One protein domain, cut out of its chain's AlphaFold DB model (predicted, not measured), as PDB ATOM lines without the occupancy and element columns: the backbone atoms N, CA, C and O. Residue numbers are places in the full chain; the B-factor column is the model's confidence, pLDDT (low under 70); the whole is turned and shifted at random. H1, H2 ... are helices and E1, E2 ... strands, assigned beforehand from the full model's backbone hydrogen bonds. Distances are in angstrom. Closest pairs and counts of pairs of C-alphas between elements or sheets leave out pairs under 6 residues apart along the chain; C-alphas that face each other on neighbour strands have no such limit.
ATOM      1  N   GLU A   9     113.771 109.653 224.163       79.81
ATOM      2  CA  GLU A   9     113.219 110.513 223.116       79.81
ATOM      3  C   GLU A   9     114.091 111.776 222.987       79.81
ATOM      4  O   GLU A   9     114.344 112.460 223.987       79.81
ATOM      5  N   VAL A  10     114.547 112.106 221.774       75.81
ATOM      6  CA  VAL A  10     115.504 113.205 221.531       75.81
ATOM      7  C   VAL A  10     114.967 114.557 222.013       75.81
ATOM      8  O   VAL A  10     115.686 115.307 222.675       75.81
ATOM      9  N   VAL A  11     113.675 114.832 221.811       73.56
ATOM     10  CA  VAL A  11     113.010 116.054 222.301       73.56
ATOM     11  C   VAL A  11     113.118 116.183 223.827       73.56
ATOM     12  O   VAL A  11     113.365 117.267 224.365       73.56
ATOM     13  N   ARG A  12     113.013 115.067 224.562       70.44
ATOM     14  CA  ARG A  12     113.159 115.072 226.026       70.44
ATOM     15  C   ARG A  12     114.587 115.362 226.472       70.44
ATOM     16  O   ARG A  12     114.761 115.898 227.566       70.44
ATOM     17  N   VAL A  13     115.595 115.042 225.657       67.44
ATOM     18  CA  VAL A  13     116.998 115.372 225.942       67.44
ATOM     19  C   VAL A  13     117.212 116.888 225.881       67.44
ATOM     20  O   VAL A  13     117.766 117.446 226.826       67.44
ATOM     21  N   PHE A  14     116.692 117.580 224.861       63.50
ATOM     22  CA  PHE A  14     116.761 119.048 224.777       63.50
ATOM     23  C   PHE A  14     116.050 119.737 225.945       63.50
ATOM     24  O   PHE A  14     116.631 120.602 226.609       63.50
ATOM     25  N   ASN A  15     114.835 119.278 226.267       61.28
ATOM     26  CA  ASN A  15     114.086 119.757 227.429       61.28
ATOM     27  C   ASN A  15     114.882 119.572 228.725       61.28
ATOM     28  O   ASN A  15     114.829 120.410 229.623       61.28
ATOM     29  N   LYS A  16     115.663 118.489 228.824       61.50
ATOM     30  CA  LYS A  16     116.455 118.204 230.016       61.50
ATOM     31  C   LYS A  16     117.608 119.183 230.232       61.50
ATOM     32  O   LYS A  16     117.969 119.430 231.383       61.50
ATOM     33  N   TYR A  17     118.143 119.745 229.153       55.59
ATOM     34  CA  TYR A  17     119.158 120.798 229.181       55.59
ATOM     35  C   TYR A  17     118.565 122.213 229.235       55.59
ATOM     36  O   TYR A  17     119.318 123.181 229.166       55.59
ATOM     37  N   ASN A  18     117.239 122.358 229.388       53.12
ATOM     38  CA  ASN A  18     116.534 123.642 229.296       53.12
ATOM     39  C   ASN A  18     116.860 124.406 227.996       53.12
ATOM     40  O   ASN A  18     116.881 125.639 227.985       53.12
ATOM     41  N   PHE A  19     117.122 123.686 226.901       53.62
ATOM     42  CA  PHE A  19     117.426 124.285 225.609       53.62
ATOM     43  C   PHE A  19     116.121 124.729 224.930       53.62
ATOM     44  O   PHE A  19     115.254 123.901 224.671       53.62
ATOM     45  N   ARG A  20     115.953 126.043 224.709       55.41
ATOM     46  CA  ARG A  20     114.678 126.662 224.277       55.41
ATOM     47  C   ARG A  20     114.672 127.191 222.839       55.41
ATOM     48  O   ARG A  20     113.697 127.817 222.438       55.41
ATOM     49  N   ASP A  21     115.751 127.004 222.081       66.44
ATOM     50  CA  ASP A  21     115.807 127.450 220.685       66.44
ATOM     51  C   ASP A  21     115.148 126.408 219.773       66.44
ATOM     52  O   ASP A  21     115.800 125.481 219.296       66.44
ATOM     53  N   GLU A  22     113.840 126.558 219.565       72.88
ATOM     54  CA  GLU A  22     113.016 125.639 218.767       72.88
ATOM     55  C   GLU A  22     113.559 125.455 217.343       72.88
ATOM     56  O   GLU A  22     113.640 124.334 216.854       72.88
ATOM     57  N   ARG A  23     114.045 126.529 216.704       67.62
ATOM     58  CA  ARG A  23     114.580 126.455 215.333       67.62
ATOM     59  C   ARG A  23     115.864 125.642 215.263       67.62
ATOM     60  O   ARG A  23     116.092 124.927 214.291       67.62
ATOM     61  N   MET A  24     116.722 125.782 216.269       69.31
ATOM     62  CA  MET A  24     117.952 125.003 216.344       69.31
ATOM     63  C   MET A  24     117.665 123.536 216.688       69.31
ATOM     64  O   MET A  24     118.366 122.662 216.186       69.31
ATOM     65  N   VAL A  25     116.633 123.257 217.492       73.44
ATOM     66  CA  VAL A  25     116.163 121.886 217.752       73.44
ATOM     67  C   VAL A  25     115.688 121.225 216.462       73.44
ATOM     68  O   VAL A  25     116.177 120.142 216.145       73.44
ATOM     69  N   ASP A  26     114.813 121.889 215.704       83.00
ATOM     70  CA  ASP A  26     114.299 121.369 214.432       83.00
ATOM     71  C   ASP A  26     115.447 121.074 213.459       83.00
ATOM     72  O   ASP A  26     115.545 119.975 212.918       83.00
ATOM     73  N   TRP A  27     116.396 122.009 213.328       84.38
ATOM     74  CA  TRP A  27     117.558 121.832 212.459       84.38
ATOM     75  C   TRP A  27     118.451 120.651 212.872       84.38
ATOM     76  O   TRP A  27     118.926 119.910 212.015       84.38
ATOM     77  N   ILE A  28     118.672 120.446 214.176       79.44
ATOM     78  CA  ILE A  28     119.452 119.302 214.672       79.44
ATOM     79  C   ILE A  28     118.704 117.982 214.435       79.44
ATOM     80  O   ILE A  28     119.340 116.982 214.107       79.44
ATOM     81  N   ILE A  29     117.379 117.956 214.604       89.31
ATOM     82  CA  ILE A  29     116.563 116.759 214.351       89.31
ATOM     83  C   ILE A  29     116.610 116.384 212.869       89.31
ATOM     84  O   ILE A  29     116.845 115.216 212.558       89.31
ATOM     85  N   ASP A  30     116.439 117.357 211.975       89.50
ATOM     86  CA  ASP A  30     116.498 117.136 210.529       89.50
ATOM     87  C   ASP A  30     117.874 116.615 210.091       89.50
ATOM     88  O   ASP A  30     117.955 115.675 209.301       89.50
ATOM     89  N   ASP A  31     118.953 117.165 210.653       89.12
ATOM     90  CA  ASP A  31     120.325 116.709 210.397       89.12
ATOM     91  C   ASP A  31     120.541 115.253 210.851       89.12
ATOM     92  O   ASP A  31     121.113 114.444 210.122       89.12
ATOM     93  N   ILE A  32     120.005 114.872 212.018       89.38
ATOM     94  CA  ILE A  32     120.078 113.486 212.510       89.38
ATOM     95  C   ILE A  32     119.240 112.537 211.644       89.38
ATOM     96  O   ILE A  32     119.686 111.426 211.355       89.38
ATOM     97  N   LYS A  33     118.033 112.942 211.223       89.06
ATOM     98  CA  LYS A  33     117.198 112.127 210.326       89.06
ATOM     99  C   LYS A  33     117.891 111.917 208.978       89.06
ATOM    100  O   LYS A  33     117.950 110.788 208.497       89.06
ATOM    101  N   TYR A  34     118.502 112.968 208.432       91.81
ATOM    102  CA  TYR A  34     119.307 112.877 207.219       91.81
ATOM    103  C   TYR A  34     120.497 111.917 207.381       91.81
ATOM    104  O   TYR A  34     120.731 111.077 206.511       91.81
ATOM    105  N   ASP A  35     121.232 111.988 208.494       87.69
ATOM    106  CA  ASP A  35     122.322 111.050 208.787       87.69
ATOM    107  C   ASP A  35     121.831 109.593 208.803       87.69
ATOM    108  O   ASP A  35     122.463 108.720 208.200       87.69
ATOM    109  N   LEU A  36     120.684 109.333 209.437       90.50
ATOM    110  CA  LEU A  36     120.097 107.995 209.524       90.50
ATOM    111  C   LEU A  36     119.678 107.443 208.156       90.50
ATOM    112  O   LEU A  36     119.972 106.279 207.870       90.50
ATOM    113  N   ASP A  37     119.087 108.271 207.292       89.94
ATOM    114  CA  ASP A  37     118.739 107.895 205.912       89.94
ATOM    115  C   ASP A  37     119.979 107.513 205.082       89.94
ATOM    116  O   ASP A  37     119.908 106.687 204.170       89.94
ATOM    117  N   ASN A  38     121.142 108.070 205.433       89.62
ATOM    118  CA  ASN A  38     122.434 107.762 204.821       89.62
ATOM    119  C   ASN A  38     123.212 106.646 205.553       89.62
ATOM    120  O   ASN A  38     124.358 106.356 205.199       89.62
ATOM    121  N   GLY A  39     122.616 106.004 206.564       86.31
ATOM    122  CA  GLY A  39     123.241 104.927 207.339       86.31
ATOM    123  C   GLY A  39     124.323 105.391 208.325       86.31
ATOM    124  O   GLY A  39     125.115 104.573 208.797       86.31
ATOM    125  N   ILE A  40     124.367 106.684 208.646       85.50
ATOM    126  CA  ILE A  40     125.322 107.319 209.561       85.50
ATOM    127  C   ILE A  40     124.688 107.432 210.959       85.50
ATOM    128  O   ILE A  40     123.483 107.612 211.096       85.50
ATOM    129  N   ASN A  41     125.495 107.303 212.024       83.00
ATOM    130  CA  ASN A  41     125.062 107.434 213.428       83.00
ATOM    131  C   ASN A  41     123.921 106.476 213.866       83.00
ATOM    132  O   ASN A  41     123.278 106.695 214.897       83.00
ATOM    133  N   THR A  42     123.708 105.376 213.133       86.19
ATOM    134  CA  THR A  42     122.723 104.312 213.435       86.19
ATOM    135  C   THR A  42     123.031 103.533 214.718       86.19
ATOM    136  O   THR A  42     122.189 102.796 215.226       86.19
ATOM    137  N   ASP A  43     124.235 103.706 215.266       82.62
ATOM    138  CA  ASP A  43     124.668 103.207 216.570       82.62
ATOM    139  C   ASP A  43     124.261 104.129 217.735       82.62
ATOM    140  O   ASP A  43     124.458 103.764 218.896       82.62
ATOM    141  N   LYS A  44     123.728 105.328 217.454       86.12
ATOM    142  CA  LYS A  44     123.390 106.370 218.444       86.12
ATOM    143  C   LYS A  44     121.917 106.758 218.425       86.12
ATOM    144  O   LYS A  44     121.354 107.013 219.497       86.12
ATOM    145  N   TYR A  45     121.321 106.789 217.238       87.88
ATOM    146  CA  TYR A  45     119.957 107.243 216.996       87.88
ATOM    147  C   TYR A  45     119.143 106.192 216.241       87.88
ATOM    148  O   TYR A  45     119.691 105.345 215.537       87.88
ATOM    149  N   TYR A  46     117.828 106.259 216.401       90.88
ATOM    150  CA  TYR A  46     116.858 105.410 215.720       90.88
ATOM    151  C   TYR A  46     115.522 106.156 215.622       90.88
ATOM    152  O   TYR A  46     115.150 106.867 216.554       90.88
ATOM    153  N   VAL A  47     114.806 105.997 214.511       89.31
ATOM    154  CA  VAL A  47     113.442 106.517 214.332       89.31
ATOM    155  C   VAL A  47     112.470 105.351 214.445       89.31
ATOM    156  O   VAL A  47     112.651 104.340 213.767       89.31
ATOM    157  N   ASP A  48     111.471 105.480 215.316       85.62
ATOM    158  CA  ASP A  48     110.462 104.441 215.502       85.62
ATOM    159  C   ASP A  48     109.378 104.450 214.409       85.62
ATOM    160  O   ASP A  48     109.359 105.276 213.499       85.62
ATOM    161  N   GLU A  49     108.444 103.505 214.501       82.88
ATOM    162  CA  GLU A  49     107.316 103.374 213.572       82.88
ATOM    163  C   GLU A  49     106.339 104.569 213.581       82.88
ATOM    164  O   GLU A  49     105.519 104.695 212.672       82.88
ATOM    165  N   HIS A  50     106.436 105.457 214.576       82.69
ATOM    166  CA  HIS A  50     105.617 106.661 214.728       82.69
ATOM    167  C   HIS A  50     106.363 107.939 214.302       82.69
ATOM    168  O   HIS A  50     105.892 109.038 214.595       82.69
ATOM    169  N   ASP A  51     107.508 107.807 213.619       82.00
ATOM    170  CA  ASP A  51     108.396 108.909 213.215       82.00
ATOM    171  C   ASP A  51     108.982 109.711 214.402       82.00
ATOM    172  O   ASP A  51     109.427 110.859 214.263       82.00
ATOM    173  N   ILE A  52     109.020 109.097 215.592       84.31
ATOM    174  CA  ILE A  52     109.629 109.682 216.786       84.31
ATOM    175  C   ILE A  52     111.114 109.322 216.802       84.31
ATOM    176  O   ILE A  52     111.503 108.160 216.672       84.31
ATOM    177  N   LEU A  53     111.961 110.335 216.989       84.81
ATOM    178  CA  LEU A  53     113.407 110.165 217.062       84.81
ATOM    179  C   LEU A  53     113.844 109.801 218.489       84.81
ATOM    180  O   LEU A  53     113.671 110.568 219.443       84.81
ATOM    181  N   TRP A  54     114.479 108.642 218.611       87.19
ATOM    182  CA  TRP A  54     115.033 108.099 219.845       87.19
ATOM    183  C   TRP A  54     116.560 108.056 219.787       87.19
ATOM    184  O   TRP A  54     117.172 107.920 218.729       87.19
ATOM    185  N   CYS A  55     117.198 108.145 220.950       77.62
ATOM    186  CA  CYS A  55     118.637 108.012 221.095       77.62
ATOM    187  C   CYS A  55     119.013 107.125 222.287       77.62
ATOM    188  O   CYS A  55     118.249 106.915 223.237       77.62
ATOM    189  N   ASN A  56     120.231 106.594 222.242       74.69
ATOM    190  CA  ASN A  56     120.872 105.980 223.399       74.69
ATOM    191  C   ASN A  56     121.755 107.011 224.129       74.69
ATOM    192  O   ASN A  56     121.713 108.210 223.848       74.69
ATOM    193  N   ILE A  57     122.561 106.560 225.091       75.12
ATOM    194  CA  ILE A  57     123.411 107.458 225.884       75.12
ATOM    195  C   ILE A  57     124.479 108.183 225.048       75.12
ATOM    196  O   ILE A  57     124.832 109.315 225.369       75.12
ATOM    197  N   ASN A  58     124.967 107.558 223.971       78.44
ATOM    198  CA  ASN A  58     125.958 108.163 223.083       78.44
ATOM    199  C   ASN A  58     125.316 109.248 222.213       78.44
ATOM    200  O   ASN A  58     125.920 110.302 222.040       78.44
ATOM    201  N   GLY A  59     124.083 109.032 221.744       78.81
ATOM    202  CA  GLY A  59     123.307 110.075 221.067       78.81
ATOM    203  C   GLY A  59     122.981 111.250 221.995       78.81
ATOM    204  O   GLY A  59     123.172 112.400 221.627       78.81
ATOM    205  N   ALA A  60     122.618 110.993 223.256       74.69
ATOM    206  CA  ALA A  60     122.387 112.071 224.225       74.69
ATOM    207  C   ALA A  60     123.650 112.914 224.502       74.69
ATOM    208  O   ALA A  60     123.552 114.119 224.738       74.69
ATOM    209  N   ARG A  61     124.834 112.289 224.468       74.50
ATOM    210  CA  ARG A  61     126.124 112.982 224.588       74.50
ATOM    211  C   ARG A  61     126.441 113.826 223.360       74.50
ATOM    212  O   ARG A  61     126.810 114.983 223.518       74.50
ATOM    213  N   ASP A  62     126.248 113.263 222.172       83.31
ATOM    214  CA  ASP A  62     126.413 113.969 220.898       83.31
ATOM    215  C   ASP A  62     125.506 115.214 220.819       83.31
ATOM    216  O   ASP A  62     125.969 116.301 220.477       83.31
ATOM    217  N   LEU A  63     124.246 115.100 221.260       78.00
ATOM    218  CA  LEU A  63     123.323 116.235 221.375       78.00
ATOM    219  C   LEU A  63     123.842 117.328 222.317       78.00
ATOM    220  O   LEU A  63     123.784 118.505 221.966       78.00
ATOM    221  N   ALA A  64     124.355 116.958 223.493       70.69
ATOM    222  CA  ALA A  64     124.906 117.913 224.455       70.69
ATOM    223  C   ALA A  64     126.129 118.662 223.895       70.69
ATOM    224  O   ALA A  64     126.228 119.879 224.071       70.69
ATOM    225  N   ASP A  65     126.999 117.964 223.158       74.88
ATOM    226  CA  ASP A  65     128.149 118.566 222.479       74.88
ATOM    227  C   ASP A  65     127.693 119.564 221.390       74.88
ATOM    228  O   ASP A  65     128.204 120.689 221.331       74.88
ATOM    229  N   ARG A  66     126.671 119.215 220.587       79.31
ATOM    230  CA  ARG A  66     126.085 120.094 219.549       79.31
ATOM    231  C   ARG A  66     125.506 121.394 220.124       79.31
ATOM    232  O   ARG A  66     125.694 122.459 219.532       79.31
ATOM    233  N   ILE A  67     124.860 121.336 221.291       73.31
ATOM    234  CA  ILE A  67     124.305 122.519 221.983       73.31
ATOM    235  C   ILE A  67     125.283 123.164 222.980       73.31
ATOM    236  O   ILE A  67     124.892 124.058 223.734       73.31
ATOM    237  N   LYS A  68     126.553 122.732 222.993       69.94
ATOM    238  CA  LYS A  68     127.624 123.245 223.868       69.94
ATOM    239  C   LYS A  68     127.265 123.216 225.362       69.94
ATOM    240  O   LYS A  68     127.601 124.139 226.105       69.94
ATOM    241  N   CYS A  69     126.585 122.161 225.799       56.94
ATOM    242  CA  CYS A  69     126.246 121.926 227.200       56.94
ATOM    243  C   CYS A  69     127.110 120.804 227.785       56.94
ATOM    244  O   CYS A  69     127.327 119.779 227.144       56.94
ATOM    245  N   ASP A  70     127.563 120.955 229.035       48.88
ATOM    246  CA  ASP A  70     128.314 119.899 229.723       48.88
ATOM    247  C   ASP A  70     127.463 118.623 229.850       48.88
ATOM    248  O   ASP A  70     126.497 118.570 230.627       48.88
ATOM    249  N   PHE A  71     127.851 117.557 229.140       42.41
ATOM    250  CA  PHE A  71     127.222 116.250 229.298       42.41
ATOM    251  C   PHE A  71     127.594 115.640 230.653       42.41
ATOM    252  O   PHE A  71     128.615 114.970 230.817       42.41
ATOM    253  N   LYS A  72     126.744 115.862 231.655       48.34
ATOM    254  CA  LYS A  72     126.819 115.161 232.940       48.34
ATOM    255  C   LYS A  72     125.854 113.975 232.887       48.34
ATOM    256  O   LYS A  72     124.646 114.217 232.866       48.34
ATOM    257  N   PRO A  73     126.327 112.709 232.870       41.72
ATOM    258  CA  PRO A  73     125.432 111.563 232.955       41.72
ATOM    259  C   PRO A  73     124.563 111.730 234.195       41.72
ATOM    260  O   PRO A  73     125.055 111.924 235.311       41.72
ATOM    261  N   HIS A  74     123.252 111.751 233.975       37.88
ATOM    262  CA  HIS A  74     122.318 112.082 235.030       37.88
ATOM    263  C   HIS A  74     122.478 111.067 236.166       37.88
ATOM    264  O   HIS A  74     122.430 109.860 235.940       37.88
ATOM    265  N   LYS A  75     122.603 111.557 237.405       32.56
ATOM    266  CA  LYS A  75     122.679 110.779 238.661       32.56
ATOM    267  C   LYS A  75     121.668 109.607 238.716       32.56
ATOM    268  O   LYS A  75     121.949 108.582 239.321       32.56
ATOM    269  N   ARG A  76     120.532 109.717 238.004       29.34
ATOM    270  CA  ARG A  76     119.483 108.689 237.864       29.34
ATOM    271  C   ARG A  76     119.882 107.455 237.033       29.34
ATOM    272  O   ARG A  76     119.419 106.370 237.357       29.34
ATOM    273  N   SER A  77     120.755 107.571 236.030       27.41
ATOM    274  CA  SER A  77     121.265 106.412 235.270       27.41
ATOM    275  C   SER A  77     122.247 105.577 236.104       27.41
ATOM    276  O   SER A  77     122.233 104.351 236.044       27.41
TER     277      SER A  77
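AT A GLANCE: This is residues 9 to 77 of the 242 residues of an uncharacterized protein of Firmicutes bacterium (UniProt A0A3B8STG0). Three helices gather round a small hairpin of two short strands, E1 and E2; H1 and H3 cross steeply, and the longest helix, H2, runs past both. The printed part has 69 residues, with H1, H2, E1, E2 and H3 in that order, the sheet antiparallel. It is mostly helix and compact, radius of gyration of the C-alphas 11.6 A, spans 31 by 27 by 21 A.

HOW THE PARTS SIT: H1, residues 10 to 16, and H2, residues 22 to 37, are close but not clearly touching. H3, residues 57 to 66, touches H1, the closest C-alphas being Val 13 and Ala 60, 6.5 A. E1, residues 45 to 47, and E2, residues 53 to 55, form a hairpin; N 46 and O 54 are 2.9 A apart. In H1, H2 and H3 every O i to N i+4 pair is within hydrogen-bond range.

IN THESE COORDINATES: H1 begins at C-alpha 10 (115.504, 113.205, 221.531). H2 spans 22.6 A. H3 spans 14.4 A, ending at C-alpha 66 (126.085, 120.094, 219.549).

THE WHOLE: The farthest C-alphas, Asn 38 and Lys 75, are 34.0 A apart. The printed part has no cut and no long link. pLDDT is under 70 at residues 13 to 21, 23 to 24 and 68 to 77.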